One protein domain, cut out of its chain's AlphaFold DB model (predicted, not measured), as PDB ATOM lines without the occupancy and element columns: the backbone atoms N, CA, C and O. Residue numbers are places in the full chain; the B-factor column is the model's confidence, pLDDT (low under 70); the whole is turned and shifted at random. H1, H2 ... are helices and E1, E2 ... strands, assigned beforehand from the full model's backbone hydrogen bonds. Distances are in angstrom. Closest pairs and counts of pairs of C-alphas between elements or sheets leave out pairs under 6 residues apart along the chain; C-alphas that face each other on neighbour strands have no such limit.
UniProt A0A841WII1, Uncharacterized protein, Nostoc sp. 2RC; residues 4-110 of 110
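AT A GLANCE: This is residues 4 to 110 of the 110 residues of an uncharacterized protein of Nostoc sp. 2RC (UniProt A0A841WII1). What is the overall shape? A very long helix, H1, ends in a small head, where four strands make one antiparallel sheet with the short helix H2 over one face; residues 4 to 34 of H1 stick out free from this head. What is it built of? The 107 printed residues hold two named helices and four named strands in the order H1 E1 E2 E3 E4 H2; the sheet's order is E1 E2 E3 E4, and the class is mixed, helices and strands. Is it compact? It is extended, with a radius of gyration of the C-alphas of 23.0 A and spans of 78 by 27 by 21 A, and the free part of H1 makes much of the length.

HOW THE PARTS SIT: Where does the long helix meet the rest? H1, residues 4 to 52, touches H2, residues 96 to 108, with its residues 45 to 50 alone; the closest C-alphas, those of Ala 46 and Ala 96, are 4.9 A apart. The two run the same way at a steep tilt of 51 degrees. How do the strands pair? E1, residues 56 to 59, E2, residues 64 to 68, E3, residues 71 to 76, and E4, residues 81 to 84, form a meander, each strand the antiparallel neighbour of the one before, and each such pair is a hairpin. Within hydrogen-bond range are N 58 and O 65 at 2.9 A for E1 and E2, N 64 and O 75 at 2.7 A for E2 and E3, and N 74 and O 83 at 2.8 A for E3 and E4. Edge strands E1 and E4 are apart. How do the helices stand to the sheet? H1 and H2 are on one face of it, making two layers, helices on one face of a sheet. H2 has a height over the sheet of 8.9 A and lies over E3, only just slantwise to the strands at 32 degrees to E3 on the local plane; its C-alpha closest to E4 is that of Phe 99, 7.6 A from that of Trp 82. Are the helices' backbones complete? Every O i to N i+4 pair is within hydrogen-bond range in H2, and 43 of 45 are in H1.

IN THESE COORDINATES: Where does the first element lie? H1 runs 70.4 A from C-alpha 4 at (69.553, 125.950, 173.434) to C-alpha 52 at (115.765, 80.360, 146.174). How long are the strands? From first to last C-alpha, E1 measures 10.2 A, E2 12.1 A, E3 16.3 A and E4 10.9 A. Where does the last element end? H2 measures 18.5 A and ends with C-alpha 108 at (120.965, 88.708, 126.743).

THE WHOLE: How large is it? The two C-alphas farthest apart, those of Lys 4 and Asn 110, are 79.3 A apart; the 76 residues without the free stretch span 37 by 26 by 20 A. Is there a cut or a long link? The printed part has no cut; the link from E4 to H2, 11 residues, is long, and the others are tight. Where is confidence low? The mean pLDDT of the printed part is 88.9, and residue 8, residues 10 to 20 and residue 110 are under 70.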
ATOM      1  N   LYS A   4      69.311 127.342 173.866       71.50
ATOM      2  CA  LYS A   4      69.553 125.950 173.434       71.50
ATOM      3  C   LYS A   4      69.788 125.808 171.928       71.50
ATOM      4  O   LYS A   4      70.657 125.036 171.529       71.50
ATOM      5  N   GLU A   5      69.053 126.556 171.105       70.94
ATOM      6  CA  GLU A   5      69.199 126.524 169.644       70.94
ATOM      7  C   GLU A   5      70.544 127.122 169.229       70.94
ATOM      8  O   GLU A   5      71.261 126.520 168.436       70.94
ATOM      9  N   TRP A   6      70.939 128.250 169.835       72.25
ATOM     10  CA  TRP A   6      72.246 128.874 169.601       72.25
ATOM     11  C   TRP A   6      73.408 127.950 170.000       72.25
ATOM     12  O   TRP A   6      74.380 127.805 169.254       72.25
ATOM     13  N   TYR A   7      73.290 127.273 171.148       71.75
ATOM     14  CA  TYR A   7      74.298 126.330 171.631       71.75
ATOM     15  C   TYR A   7      74.429 125.104 170.709       71.75
ATOM     16  O   TYR A   7      75.541 124.741 170.322       71.75
ATOM     17  N   GLN A   8      73.313 124.498 170.287       69.44
ATOM     18  CA  GLN A   8      73.332 123.367 169.350       69.44
ATOM     19  C   GLN A   8      73.881 123.752 167.972       69.44
ATOM     20  O   GLN A   8      74.655 122.986 167.398       69.44
ATOM     21  N   GLN A   9      73.547 124.937 167.454       72.06
ATOM     22  CA  GLN A   9      74.055 125.395 166.158       72.06
ATOM     23  C   GLN A   9      75.572 125.618 166.185       72.06
ATOM     24  O   GLN A   9      76.274 125.248 165.241       72.06
ATOM     25  N   ARG A  10      76.089 126.194 167.278       65.62
ATOM     26  CA  ARG A  10      77.512 126.521 167.417       65.62
ATOM     27  C   ARG A  10      78.363 125.293 167.737       65.62
ATOM     28  O   ARG A  10      79.363 125.055 167.065       65.62
ATOM     29  N   TYR A  11      77.965 124.497 168.727       67.12
ATOM     30  CA  TYR A  11      78.770 123.368 169.204       67.12
ATOM     31  C   TYR A  11      78.464 122.048 168.488       67.12
ATOM     32  O   TYR A  11      79.357 121.216 168.373       67.12
ATOM     33  N   GLY A  12      77.260 121.868 167.935       65.50
ATOM     34  CA  GLY A  12      76.925 120.699 167.110       65.50
ATOM     35  C   GLY A  12      77.654 120.685 165.762       65.50
ATOM     36  O   GLY A  12      77.988 119.622 165.241       65.50
ATOM     37  N   ARG A  13      77.962 121.866 165.206       69.56
ATOM     38  CA  ARG A  13      78.810 121.990 164.012       69.56
ATOM     39  C   ARG A  13      80.272 121.670 164.324       69.56
ATOM     40  O   ARG A  13      80.881 120.901 163.589       69.56
ATOM     41  N   LEU A  14      80.801 122.201 165.429       65.12
ATOM     42  CA  LEU A  14      82.172 121.939 165.880       65.12
ATOM     43  C   LEU A  14      82.397 120.461 166.222       65.12
ATOM     44  O   LEU A  14      83.406 119.893 165.815       65.12
ATOM     45  N   SER A  15      81.455 119.811 166.914       64.38
ATOM     46  CA  SER A  15      81.558 118.378 167.216       64.38
ATOM     47  C   SER A  15      81.537 117.532 165.943       64.38
ATOM     48  O   SER A  15      82.368 116.640 165.791       64.38
ATOM     49  N   LYS A  16      80.668 117.863 164.978       65.44
ATOM     50  CA  LYS A  16      80.625 117.196 163.671       65.44
ATOM     51  C   LYS A  16      81.917 117.396 162.870       65.44
ATOM     52  O   LYS A  16      82.407 116.440 162.277       65.44
ATOM     53  N   GLU A  17      82.481 118.603 162.851       64.31
ATOM     54  CA  GLU A  17      83.754 118.903 162.175       64.31
ATOM     55  C   GLU A  17      84.937 118.157 162.821       64.31
ATOM     56  O   GLU A  17      85.755 117.574 162.105       64.31
ATOM     57  N   LEU A  18      84.989 118.082 164.155       65.56
ATOM     58  CA  LEU A  18      85.993 117.303 164.890       65.56
ATOM     59  C   LEU A  18      85.871 115.800 164.611       65.56
ATOM     60  O   LEU A  18      86.880 115.157 164.325       65.56
ATOM     61  N   SER A  19      84.655 115.244 164.618       68.06
ATOM     62  CA  SER A  19      84.427 113.835 164.272       68.06
ATOM     63  C   SER A  19      84.803 113.523 162.821       68.06
ATOM     64  O   SER A  19      85.427 112.500 162.558       68.06
ATOM     65  N   LEU A  20      84.489 114.407 161.867       68.75
ATOM     66  CA  LEU A  20      84.911 114.250 160.470       68.75
ATOM     67  C   LEU A  20      86.438 114.303 160.320       68.75
ATOM     68  O   LEU A  20      86.999 113.545 159.530       68.75
ATOM     69  N   SER A  21      87.108 115.181 161.068       73.81
ATOM     70  CA  SER A  21      88.571 115.267 161.103       73.81
ATOM     71  C   SER A  21      89.203 113.996 161.684       73.81
ATOM     72  O   SER A  21      90.119 113.437 161.082       73.81
ATOM     73  N   ALA A  22      88.661 113.485 162.794       74.06
ATOM     74  CA  ALA A  22      89.105 112.238 163.414       74.06
ATOM     75  C   ALA A  22      88.919 111.033 162.476       74.06
ATOM     76  O   ALA A  22      89.862 110.277 162.264       74.06
ATOM     77  N   ASN A  23      87.759 110.914 161.819       76.81
ATOM     78  CA  ASN A  23      87.500 109.852 160.843       76.81
ATOM     79  C   ASN A  23      88.484 109.899 159.664       76.81
ATOM     80  O   ASN A  23      88.998 108.864 159.244       76.81
ATOM     81  N   LYS A  24      88.786 111.100 159.149       81.19
ATOM     82  CA  LYS A  24      89.807 111.268 158.105       81.19
ATOM     83  C   LYS A  24      91.183 110.836 158.607       81.19
ATOM     84  O   LYS A  24      91.888 110.135 157.889       81.19
ATOM     85  N   ALA A  25      91.568 111.227 159.821       78.19
ATOM     86  CA  ALA A  25      92.842 110.825 160.414       78.19
ATOM     87  C   ALA A  25      92.950 109.296 160.570       78.19
ATOM     88  O   ALA A  25      93.979 108.720 160.216       78.19
ATOM     89  N   GLU A  26      91.880 108.628 161.011       83.19
ATOM     90  CA  GLU A  26      91.819 107.163 161.076       83.19
ATOM     91  C   GLU A  26      91.948 106.505 159.696       83.19
ATOM     92  O   GLU A  26      92.647 105.502 159.548       83.19
ATOM     93  N   GLU A  27      91.292 107.055 158.674       86.62
ATOM     94  CA  GLU A  27      91.386 106.552 157.301       86.62
ATOM     95  C   GLU A  27      92.813 106.683 156.747       86.62
ATOM     96  O   GLU A  27      93.365 105.717 156.209       86.62
ATOM     97  N   TYR A  28      93.457 107.834 156.956       86.31
ATOM     98  CA  TYR A  28      94.864 108.033 156.596       86.31
ATOM     99  C   TYR A  28      95.787 107.043 157.309       86.31
ATOM    100  O   TYR A  28      96.689 106.486 156.674       86.31
ATOM    101  N   GLN A  29      95.554 106.788 158.598       90.19
ATOM    102  CA  GLN A  29      96.335 105.822 159.363       90.19
ATOM    103  C   GLN A  29      96.175 104.406 158.791       90.19
ATOM    104  O   GLN A  29      97.176 103.748 158.508       90.19
ATOM    105  N   LYS A  30      94.941 103.975 158.491       91.00
ATOM    106  CA  LYS A  30      94.665 102.671 157.855       91.00
ATOM    107  C   LYS A  30      95.374 102.520 156.505       91.00
ATOM    108  O   LYS A  30      95.975 101.479 156.238       91.00
ATOM    109  N   ILE A  31      95.344 103.555 155.662       91.88
ATOM    110  CA  ILE A  31      96.043 103.557 154.365       91.88
ATOM    111  C   ILE A  31      97.563 103.479 154.568       91.88
ATOM    112  O   ILE A  31      98.251 102.742 153.854       91.88
ATOM    113  N   SER A  32      98.098 104.226 155.534       92.38
ATOM    114  CA  SER A  32      99.522 104.212 155.881       92.38
ATOM    115  C   SER A  32      99.979 102.819 156.318       92.38
ATOM    116  O   SER A  32     100.943 102.280 155.763       92.38
ATOM    117  N   ASP A  33      99.236 102.193 157.232       93.56
ATOM    118  CA  ASP A  33      99.543 100.864 157.761       93.56
ATOM    119  C   ASP A  33      99.434  99.787 156.681       93.56
ATOM    120  O   ASP A  33     100.338  98.959 156.538       93.56
ATOM    121  N   HIS A  34      98.399  99.854 155.837       93.88
ATOM    122  CA  HIS A  34      98.260  98.964 154.686       93.88
ATOM    123  C   HIS A  34      99.461  99.075 153.735       93.88
ATOM    124  O   HIS A  34     100.053  98.070 153.332       93.88
ATOM    125  N   ASN A  35      99.876 100.300 153.402       91.62
ATOM    126  CA  ASN A  35     101.027 100.533 152.534       91.62
ATOM    127  C   ASN A  35     102.341 100.058 153.168       91.62
ATOM    128  O   ASN A  35     103.211  99.541 152.460       91.62
ATOM    129  N   ARG A  36     102.500 100.217 154.486       92.75
ATOM    130  CA  ARG A  36     103.662  99.712 155.226       92.75
ATOM    131  C   ARG A  36     103.715  98.187 155.192       92.75
ATOM    132  O   ARG A  36     104.757  97.643 154.827       92.75
ATOM    133  N   ALA A  37     102.604  97.516 155.492       93.69
ATOM    134  CA  ALA A  37     102.501  96.059 155.450       93.69
ATOM    135  C   ALA A  37     102.792  95.514 154.044       93.69
ATOM    136  O   ALA A  37     103.591  94.593 153.882       93.69
ATOM    137  N   LYS A  38     102.234  96.148 153.006       93.25
ATOM    138  CA  LYS A  38     102.503  95.789 151.608       93.25
ATOM    139  C   LYS A  38     103.985  95.922 151.247       93.25
ATOM    140  O   LYS A  38     104.544  95.029 150.618       93.25
ATOM    141  N   LYS A  39     104.634  97.024 151.642       93.25
ATOM    142  CA  LYS A  39     106.072  97.235 151.399       93.25
ATOM    143  C   LYS A  39     106.934  96.195 152.112       93.25
ATOM    144  O   LYS A  39     107.905  95.739 151.518       93.25
ATOM    145  N   GLN A  40     106.574  95.827 153.341       94.62
ATOM    146  CA  GLN A  40     107.270  94.784 154.093       94.62
ATOM    147  C   GLN A  40     107.120  93.422 153.407       94.62
ATOM    148  O   GLN A  40     108.117  92.766 153.137       94.62
ATOM    149  N   SER A  41     105.899  93.063 153.003       95.00
ATOM    150  CA  SER A  41     105.629  91.814 152.282       95.00
ATOM    151  C   SER A  41     106.425  91.699 150.974       95.00
ATOM    152  O   SER A  41     106.938  90.625 150.668       95.00
ATOM    153  N   LEU A  42     106.590  92.797 150.224       94.50
ATOM    154  CA  LEU A  42     107.435  92.816 149.022       94.50
ATOM    155  C   LEU A  42     108.916  92.564 149.335       94.50
ATOM    156  O   LEU A  42     109.600  91.893 148.564       94.50
ATOM    157  N   GLU A  43     109.414  93.112 150.441       95.75
ATOM    158  CA  GLU A  43     110.788  92.901 150.895       95.75
ATOM    159  C   GLU A  43     111.013  91.458 151.352       95.75
ATOM    160  O   GLU A  43     111.971  90.822 150.917       95.75
ATOM    161  N   ASP A  44     110.096  90.907 152.140       96.75
ATOM    162  CA  ASP A  44     110.185  89.526 152.615       96.75
ATOM    163  C   ASP A  44     110.095  88.531 151.450       96.75
ATOM    164  O   ASP A  44     110.916  87.617 151.347       96.75
ATOM    165  N   ALA A  45     109.178  88.764 150.503       96.31
ATOM    166  CA  ALA A  45     109.098  87.985 149.270       96.31
ATOM    167  C   ALA A  45     110.395  88.079 148.452       96.31
ATOM    168  O   ALA A  45     110.844  87.084 147.884       96.31
ATOM    169  N   ALA A  46     111.036  89.251 148.410       97.00
ATOM    170  CA  ALA A  46     112.308  89.408 147.722       97.00
ATOM    171  C   ALA A  46     113.437  88.597 148.370       97.00
ATOM    172  O   ALA A  46     114.205  87.976 147.637       97.00
ATOM    173  N   ARG A  47     113.513  88.539 149.710       97.25
ATOM    174  CA  ARG A  47     114.495  87.695 150.420       97.25
ATOM    175  C   ARG A  47     114.312  86.219 150.083       97.25
ATOM    176  O   ARG A  47     115.293  85.528 149.819       97.25
ATOM    177  N   VAL A  48     113.063  85.744 150.067       97.81
ATOM    178  CA  VAL A  48     112.737  84.350 149.722       97.81
ATOM    179  C   VAL A  48     113.196  84.028 148.302       97.81
ATOM    180  O   VAL A  48     113.979  83.100 148.127       97.81
ATOM    181  N   ILE A  49     112.808  84.845 147.319       97.19
ATOM    182  CA  ILE A  49     113.178  84.641 145.911       97.19
ATOM    183  C   ILE A  49     114.696  84.712 145.714       97.19
ATOM    184  O   ILE A  49     115.274  83.878 145.025       97.19
ATOM    185  N   PHE A  50     115.378  85.695 146.308       96.69
ATOM    186  CA  PHE A  50     116.831  85.815 146.152       96.69
ATOM    187  C   PHE A  50     117.556  84.615 146.761       96.69
ATOM    188  O   PHE A  50     118.505  84.124 146.157       96.69
ATOM    189  N   ARG A  51     117.074  84.094 147.895       96.75
ATOM    190  CA  ARG A  51     117.590  82.857 148.490       96.75
ATOM    191  C   ARG A  51     117.337  81.640 147.598       96.75
ATOM    192  O   ARG A  51     118.264  80.874 147.372       96.75
ATOM    193  N   GLU A  52     116.123  81.473 147.074       97.12
ATOM    194  CA  GLU A  52     115.765  80.360 146.174       97.12
ATOM    195  C   GLU A  52     116.618  80.336 144.900       97.12
ATOM    196  O   GLU A  52     116.996  79.270 144.420       97.12
ATOM    197  N   HIS A  53     116.967  81.513 144.379       95.06
ATOM    198  CA  HIS A  53     117.786  81.666 143.180       95.06
ATOM    199  C   HIS A  53     119.289  81.853 143.465       95.06
ATOM    200  O   HIS A  53     120.035  82.170 142.541       95.06
ATOM    201  N   ASN A  54     119.747  81.675 144.712       95.38
ATOM    202  CA  ASN A  54     121.146  81.868 145.131       95.38
ATOM    203  C   ASN A  54     121.753  83.226 144.712       95.38
ATOM    204  O   ASN A  54     122.935  83.336 144.379       95.38
ATOM    205  N   ILE A  55     120.945  84.286 144.732       96.06
ATOM    206  CA  ILE A  55     121.377  85.637 144.381       96.06
ATOM    207  C   ILE A  55     122.129  86.242 145.562       96.06
ATOM    208  O   ILE A  55     121.566  86.439 146.636       96.06
ATOM    209  N   SER A  56     123.398  86.591 145.355       95.62
ATOM    210  CA  SER A  56     124.181  87.343 146.342       95.62
ATOM    211  C   SER A  56     123.749  88.807 146.363       95.62
ATOM    212  O   SER A  56     123.683  89.446 145.309       95.62
ATOM    213  N   TYR A  57     123.502  89.377 147.544       96.88
ATOM    214  CA  TYR A  57     123.140  90.788 147.674       96.88
ATOM    215  C   TYR A  57     123.633  91.431 148.974       96.88
ATOM    216  O   TYR A  57     123.874  90.758 149.971       96.88
ATOM    217  N   GLN A  58     123.779  92.755 148.950       96.75
ATOM    218  CA  GLN A  58     124.084  93.593 150.110       96.75
ATOM    219  C   GLN A  58     122.916  94.544 150.372       96.75
ATOM    220  O   GLN A  58     122.545  95.324 149.487       96.75
ATOM    221  N   GLU A  59     122.337  94.486 151.571       95.94
ATOM    222  CA  GLU A  59     121.235  95.363 151.974       95.94
ATOM    223  C   GLU A  59     121.756  96.756 152.368       95.94
ATOM    224  O   GLU A  59     122.565  96.895 153.279       95.94
ATOM    225  N   ASN A  60     121.260  97.802 151.701       92.88
ATOM    226  CA  ASN A  60     121.343  99.190 152.162       92.88
ATOM    227  C   ASN A  60     119.948  99.663 152.600       92.88
ATOM    228  O   ASN A  60     118.946  99.000 152.335       92.88
ATOM    229  N   THR A  61     119.855 100.861 153.184       90.19
ATOM    230  CA  THR A  61     118.621 101.417 153.779       90.19
ATOM    231  C   THR A  61     117.361 101.263 152.916       90.19
ATOM    232  O   THR A  61     116.295 100.952 153.435       90.19
ATOM    233  N   ASN A  62     117.467 101.488 151.600       91.56
ATOM    234  CA  ASN A  62     116.323 101.449 150.676       91.56
ATOM    235  C   ASN A  62     116.549 100.581 149.431       91.56
ATOM    236  O   ASN A  62     115.638 100.438 148.612       91.56
ATOM    237  N   SER A  63     117.758 100.057 149.247       96.12
ATOM    238  CA  SER A  63     118.148  99.336 148.041       96.12
ATOM    239  C   SER A  63     119.116  98.219 148.362       96.12
ATOM    240  O   SER A  63     119.926  98.316 149.278       96.12
ATOM    241  N   TRP A  64     119.057  97.165 147.572       97.44
ATOM    242  CA  TRP A  64     119.942  96.024 147.659       97.44
ATOM    243  C   TRP A  64     120.860  96.027 146.449       97.44
ATOM    244  O   TRP A  64     120.391  96.115 145.312       97.44
ATOM    245  N   LEU A  65     122.168  95.965 146.685       97.62
ATOM    246  CA  LEU A  65     123.139  95.759 145.618       97.62
ATOM    247  C   LEU A  65     123.273  94.253 145.402       97.62
ATOM    248  O   LEU A  65     123.900  93.573 146.207       97.62
ATOM    249  N   CYS A  66     122.649  93.740 144.349       96.62
ATOM    250  CA  CYS A  66     122.618  92.318 144.019       96.62
ATOM    251  C   CYS A  66     123.551  91.997 142.851       96.62
ATOM    252  O   CYS A  66     123.761  92.831 141.967       96.62
ATOM    253  N   THR A  67     124.120  90.793 142.870       95.75
ATOM    254  CA  THR A  67     124.971  90.259 141.803       95.75
ATOM    255  C   THR A  67     124.215  89.146 141.091       95.75
ATOM    256  O   THR A  67     123.849  88.154 141.717       95.75
ATOM    257  N   VAL A  68     123.973  89.329 139.796       93.31
ATOM    258  CA  VAL A  68     123.301  88.366 138.915       93.31
ATOM    259  C   VAL A  68     124.235  88.132 137.733       93.31
ATOM    260  O   VAL A  68     124.584  89.101 137.060       93.31
ATOM    261  N   GLU A  69     124.691  86.894 137.521       89.00
ATOM    262  CA  GLU A  69     125.645  86.538 136.449       89.00
ATOM    263  C   GLU A  69     126.884  87.458 136.397       89.00
ATOM    264  O   GLU A  69     127.268  87.991 135.360       89.00
ATOM    265  N   GLY A  70     127.474  87.752 137.561       90.25
ATOM    266  CA  GLY A  70     128.642  88.640 137.677       90.25
ATOM    267  C   GLY A  70     128.352  90.137 137.476       90.25
ATOM    268  O   GLY A  70     129.205  90.975 137.773       90.25
ATOM    269  N   CYS A  71     127.142  90.505 137.052       93.31
ATOM    270  CA  CYS A  71     126.711  91.889 136.893       93.31
ATOM    271  C   CYS A  71     126.030  92.413 138.162       93.31
ATOM    272  O   CYS A  71     125.245  91.723 138.812       93.31
ATOM    273  N   LYS A  72     126.305  93.674 138.511       96.31
ATOM    274  CA  LYS A  72     125.759  94.321 139.710       96.31
ATOM    275  C   LYS A  72     124.541  95.184 139.385       96.31
ATOM    276  O   LYS A  72     124.590  96.034 138.492       96.31
ATOM    277  N   TYR A  73     123.477  95.030 140.169       97.31
ATOM    278  CA  TYR A  73     122.227  95.779 140.034       97.31
ATOM    279  C   TYR A  73     121.773  96.331 141.384       97.31
ATOM    280  O   TYR A  73     121.806  95.643 142.400       97.31
ATOM    281  N   TYR A  74     121.295  97.573 141.393       97.81
ATOM    282  CA  TYR A  74     120.547  98.107 142.526       97.81
ATOM    283  C   TYR A  74     119.084  97.705 142.381       97.81
ATOM    284  O   TYR A  74     118.455  98.087 141.394       97.81
ATOM    285  N   TYR A  75     118.539  96.997 143.364       98.06
ATOM    286  CA  TYR A  75     117.134  96.599 143.448       98.06
ATOM    287  C   TYR A  75     116.461  97.277 144.649       98.06
ATOM    288  O   TYR A  75     117.024  97.316 145.734       98.06
ATOM    289  N   PHE A  76     115.267  97.838 144.477       97.56
ATOM    290  CA  PHE A  76     114.534  98.556 145.525       97.56
ATOM    291  C   PHE A  76     113.261  97.769 145.876       97.56
ATOM    292  O   PHE A  76     112.199  98.064 145.309       97.56
ATOM    293  N   PRO A  77     113.325  96.792 146.800       95.88
ATOM    294  CA  PRO A  77     112.266  95.796 147.010       95.88
ATOM    295  C   PRO A  77     110.891  96.411 147.289       95.88
ATOM    296  O   PRO A  77     109.894  96.017 146.693       95.88
ATOM    297  N   LYS A  78     110.842  97.481 148.092       95.25
ATOM    298  CA  LYS A  78     109.597  98.182 148.467       95.25
ATOM    299  C   LYS A  78     108.890  98.892 147.307       95.25
ATOM    300  O   LYS A  78     107.750  99.322 147.464       95.25
ATOM    301  N   SER A  79     109.573  99.102 146.183       94.44
ATOM    302  CA  SER A  79     109.041  99.848 145.031       94.44
ATOM    303  C   SER A  79     109.152  99.104 143.701       94.44
ATOM    304  O   SER A  79     108.652  99.597 142.694       94.44
ATOM    305  N   GLY A  80     109.847  97.963 143.672       95.31
ATOM    306  CA  GLY A  80     110.131  97.208 142.452       95.31
ATOM    307  C   GLY A  80     111.051  97.926 141.456       95.31
ATOM    308  O   GLY A  80     111.269  97.419 140.354       95.31
ATOM    309  N   LYS A  81     111.598  99.098 141.806       97.31
ATOM    310  CA  LYS A  81     112.570  99.810 140.971       97.31
ATOM    311  C   LYS A  81     113.883  99.044 140.933       97.31
ATOM    312  O   LYS A  81     114.271  98.429 141.923       97.31
ATOM    313  N   TRP A  82     114.596  99.135 139.821       97.50
ATOM    314  CA  TRP A  82     115.956  98.627 139.731       97.50
ATOM    315  C   TRP A  82     116.774  99.345 138.667       97.50
ATOM    316  O   TRP A  82     116.223  99.998 137.782       97.50
ATOM    317  N   ARG A  83     118.097  99.251 138.757       96.50
ATOM    318  CA  ARG A  83     119.012  99.778 137.738       96.50
ATOM    319  C   ARG A  83     120.341  99.022 137.735       96.50
ATOM    320  O   ARG A  83     120.800  98.640 138.813       96.50
ATOM    321  N   PRO A  84     120.994  98.850 136.574       96.00
ATOM    322  CA  PRO A  84     122.372  98.374 136.524       96.00
ATOM    323  C   PRO A  84     123.320  99.340 137.243       96.00
ATOM    324  O   PRO A  84     123.127 100.563 137.205       96.00
ATOM    325  N   GLN A  85     124.358  98.811 137.890       95.31
ATOM    326  CA  GLN A  85     125.402  99.640 138.485       95.31
ATOM    327  C   GLN A  85     126.082 100.495 137.401       95.31
ATOM    328  O   GLN A  85     126.292 100.053 136.275       95.31
ATOM    329  N   GLY A  86     126.368 101.760 137.721       93.69
ATOM    330  CA  GLY A  86     126.961 102.711 136.774       93.69
ATOM    331  C   GLY A  86     125.991 103.276 135.729       93.69
ATOM    332  O   GLY A  86     126.375 104.158 134.965       93.69
ATOM    333  N   LYS A  87     124.727 102.833 135.696       93.56
ATOM    334  CA  LYS A  87     123.691 103.405 134.824       93.56
ATOM    335  C   LYS A  87     122.717 104.275 135.623       93.56
ATOM    336  O   LYS A  87     122.410 104.007 136.790       93.56
ATOM    337  N   THR A  88     122.222 105.328 134.980       93.19
ATOM    338  CA  THR A  88     121.243 106.272 135.548       93.19
ATOM    339  C   THR A  88     119.801 105.853 135.271       93.19
ATOM    340  O   THR A  88     118.910 106.167 136.058       93.19
ATOM    341  N   LYS A  89     119.563 105.111 134.182       95.31
ATOM    342  CA  LYS A  89     118.228 104.654 133.785       95.31
ATOM    343  C   LYS A  89     117.652 103.677 134.812       95.31
ATOM    344  O   LYS A  89     118.259 102.649 135.109       95.31
ATOM    345  N   ILE A  90     116.468 104.014 135.322       96.75
ATOM    346  CA  ILE A  90     115.697 103.200 136.264       96.75
ATOM    347  C   ILE A  90     114.656 102.392 135.492       96.75
ATOM    348  O   ILE A  90     113.943 102.916 134.638       96.75
ATOM    349  N   TYR A  91     114.556 101.121 135.845       96.75
ATOM    350  CA  TYR A  91     113.578 100.170 135.350       96.75
ATOM    351  C   TYR A  91     112.639  99.749 136.479       96.75
ATOM    352  O   TYR A  91     112.899  99.991 137.658       96.75
ATOM    353  N   TYR A  92     111.536  99.106 136.107       97.38
ATOM    354  CA  TYR A  92     110.491  98.700 137.038       97.38
ATOM    355  C   TYR A  92     110.193  97.213 136.909       97.38
ATOM    356  O   TYR A  92     110.189  96.642 135.813       97.38
ATOM    357  N   SER A  93     109.909  96.599 138.047       97.00
ATOM    358  CA  SER A  93     109.481  95.215 138.188       97.00
ATOM    359  C   SER A  93     108.294  95.120 139.143       97.00
ATOM    360  O   SER A  93     108.097  95.997 139.984       97.00
ATOM    361  N   ARG A  94     107.496  94.061 139.013       94.56
ATOM    362  CA  ARG A  94     106.356  93.777 139.905       94.56
ATOM    363  C   ARG A  94     106.767  93.094 141.218       94.56
ATOM    364  O   ARG A  94     105.912  92.837 142.055       94.56
ATOM    365  N   GLY A  95     108.052  92.793 141.392       95.00
ATOM    366  CA  GLY A  95     108.607  92.046 142.519       95.00
ATOM    367  C   GLY A  95     109.943  91.412 142.133       95.00
ATOM    368  O   GLY A  95     110.412  91.595 141.009       95.00
ATOM    369  N   ALA A  96     110.556  90.665 143.052       96.56
ATOM    370  CA  ALA A  96     111.891  90.100 142.851       96.56
ATOM    371  C   ALA A  96     111.955  89.086 141.698       96.56
ATOM    372  O   ALA A  96     112.890  89.130 140.907       96.56
ATOM    373  N   ALA A  97     110.936  88.237 141.538       96.19
ATOM    374  CA  ALA A  97     110.892  87.260 140.447       96.19
ATOM    375  C   ALA A  97     110.838  87.934 139.059       96.19
ATOM    376  O   ALA A  97     111.613  87.600 138.164       96.19
ATOM    377  N   ASP A  98     109.974  88.946 138.891       97.38
ATOM    378  CA  ASP A  98     109.898  89.742 137.653       97.38
ATOM    379  C   ASP A  98     111.182  90.554 137.423       97.38
ATOM    380  O   ASP A  98     111.617  90.725 136.285       97.38
ATOM    381  N   PHE A  99     111.821  91.035 138.494       97.06
ATOM    382  CA  PHE A  99     113.134  91.671 138.417       97.06
ATOM    383  C   PHE A  99     114.187  90.721 137.844       97.06
ATOM    384  O   PHE A  99     114.823  91.085 136.856       97.06
ATOM    385  N   LEU A 100     114.332  89.512 138.398       96.06
ATOM    386  CA  LEU A 100     115.301  88.536 137.899       96.06
ATOM    387  C   LEU A 100     115.027  88.221 136.429       96.06
ATOM    388  O   LEU A 100     115.921  88.375 135.601       96.06
ATOM    389  N   GLY A 101     113.780  87.902 136.067       95.62
ATOM    390  CA  GLY A 101     113.417  87.626 134.673       95.62
ATOM    391  C   GLY A 101     113.746  88.777 133.711       95.62
ATOM    392  O   GLY A 101     114.196  88.545 132.588       95.62
ATOM    393  N   LYS A 102     113.573  90.031 134.146       95.88
ATOM    394  CA  LYS A 102     113.947  91.210 133.352       95.88
ATOM    395  C   LYS A 102     115.451  91.424 133.271       95.88
ATOM    396  O   LYS A 102     115.920  91.803 132.203       95.88
ATOM    397  N   VAL A 103     116.194  91.185 134.349       94.69
ATOM    398  CA  VAL A 103     117.662  91.261 134.344       94.69
ATOM    399  C   VAL A 103     118.247  90.234 133.384       94.69
ATOM    400  O   VAL A 103     119.069  90.604 132.552       94.69
ATOM    401  N   TRP A 104     117.752  88.996 133.418       91.25
ATOM    402  CA  TRP A 104     118.149  87.944 132.481       91.25
ATOM    403  C   TRP A 104     117.943  88.359 131.020       91.25
ATOM    404  O   TRP A 104     118.849  88.248 130.198       91.25
ATOM    405  N   ARG A 105     116.773  88.921 130.691       91.75
ATOM    406  CA  ARG A 105     116.495  89.433 129.336       91.75
ATOM    407  C   ARG A 105     117.368  90.628 128.966       91.75
ATOM    408  O   ARG A 105     117.822  90.710 127.835       91.75
ATOM    409  N   PHE A 106     117.586  91.544 129.908       89.12
ATOM    410  CA  PHE A 106     118.413  92.731 129.706       89.12
ATOM    411  C   PHE A 106     119.875  92.364 129.429       89.12
ATOM    412  O   PHE A 106     120.520  93.007 128.602       89.12
ATOM    413  N   HIS A 107     120.388  91.333 130.102       83.19
ATOM    414  CA  HIS A 107     121.734  90.823 129.873       83.19
ATOM    415  C   HIS A 107     121.870  90.223 128.471       83.19
ATOM    416  O   HIS A 107     122.739  90.647 127.729       83.19
ATOM    417  N   ASN A 108     120.938  89.357 128.063       80.44
ATOM    418  CA  ASN A 108     120.965  88.708 126.743       80.44
ATOM    419  C   ASN A 108     120.675  89.647 125.556       80.44
ATOM    420  O   ASN A 108     120.785  89.232 124.406       80.44
ATOM    421  N   SER A 109     120.224  90.877 125.817       77.75
ATOM    422  CA  SER A 109     119.946  91.881 124.782       77.75
ATOM    423  C   SER A 109     121.111  92.836 124.499       77.75
ATOM    424  O   SER A 109     120.985  93.659 123.594       77.75
ATOM    425  N   ASN A 110     122.189  92.771 125.288       57.09
ATOM    426  CA  ASN A 110     123.430  93.522 125.064       57.09
ATOM    427  C   ASN A 110     124.538  92.572 124.618       57.09
ATOM    428  O   ASN A 110     125.443  93.066 123.914       57.09
TER     429      ASN A 110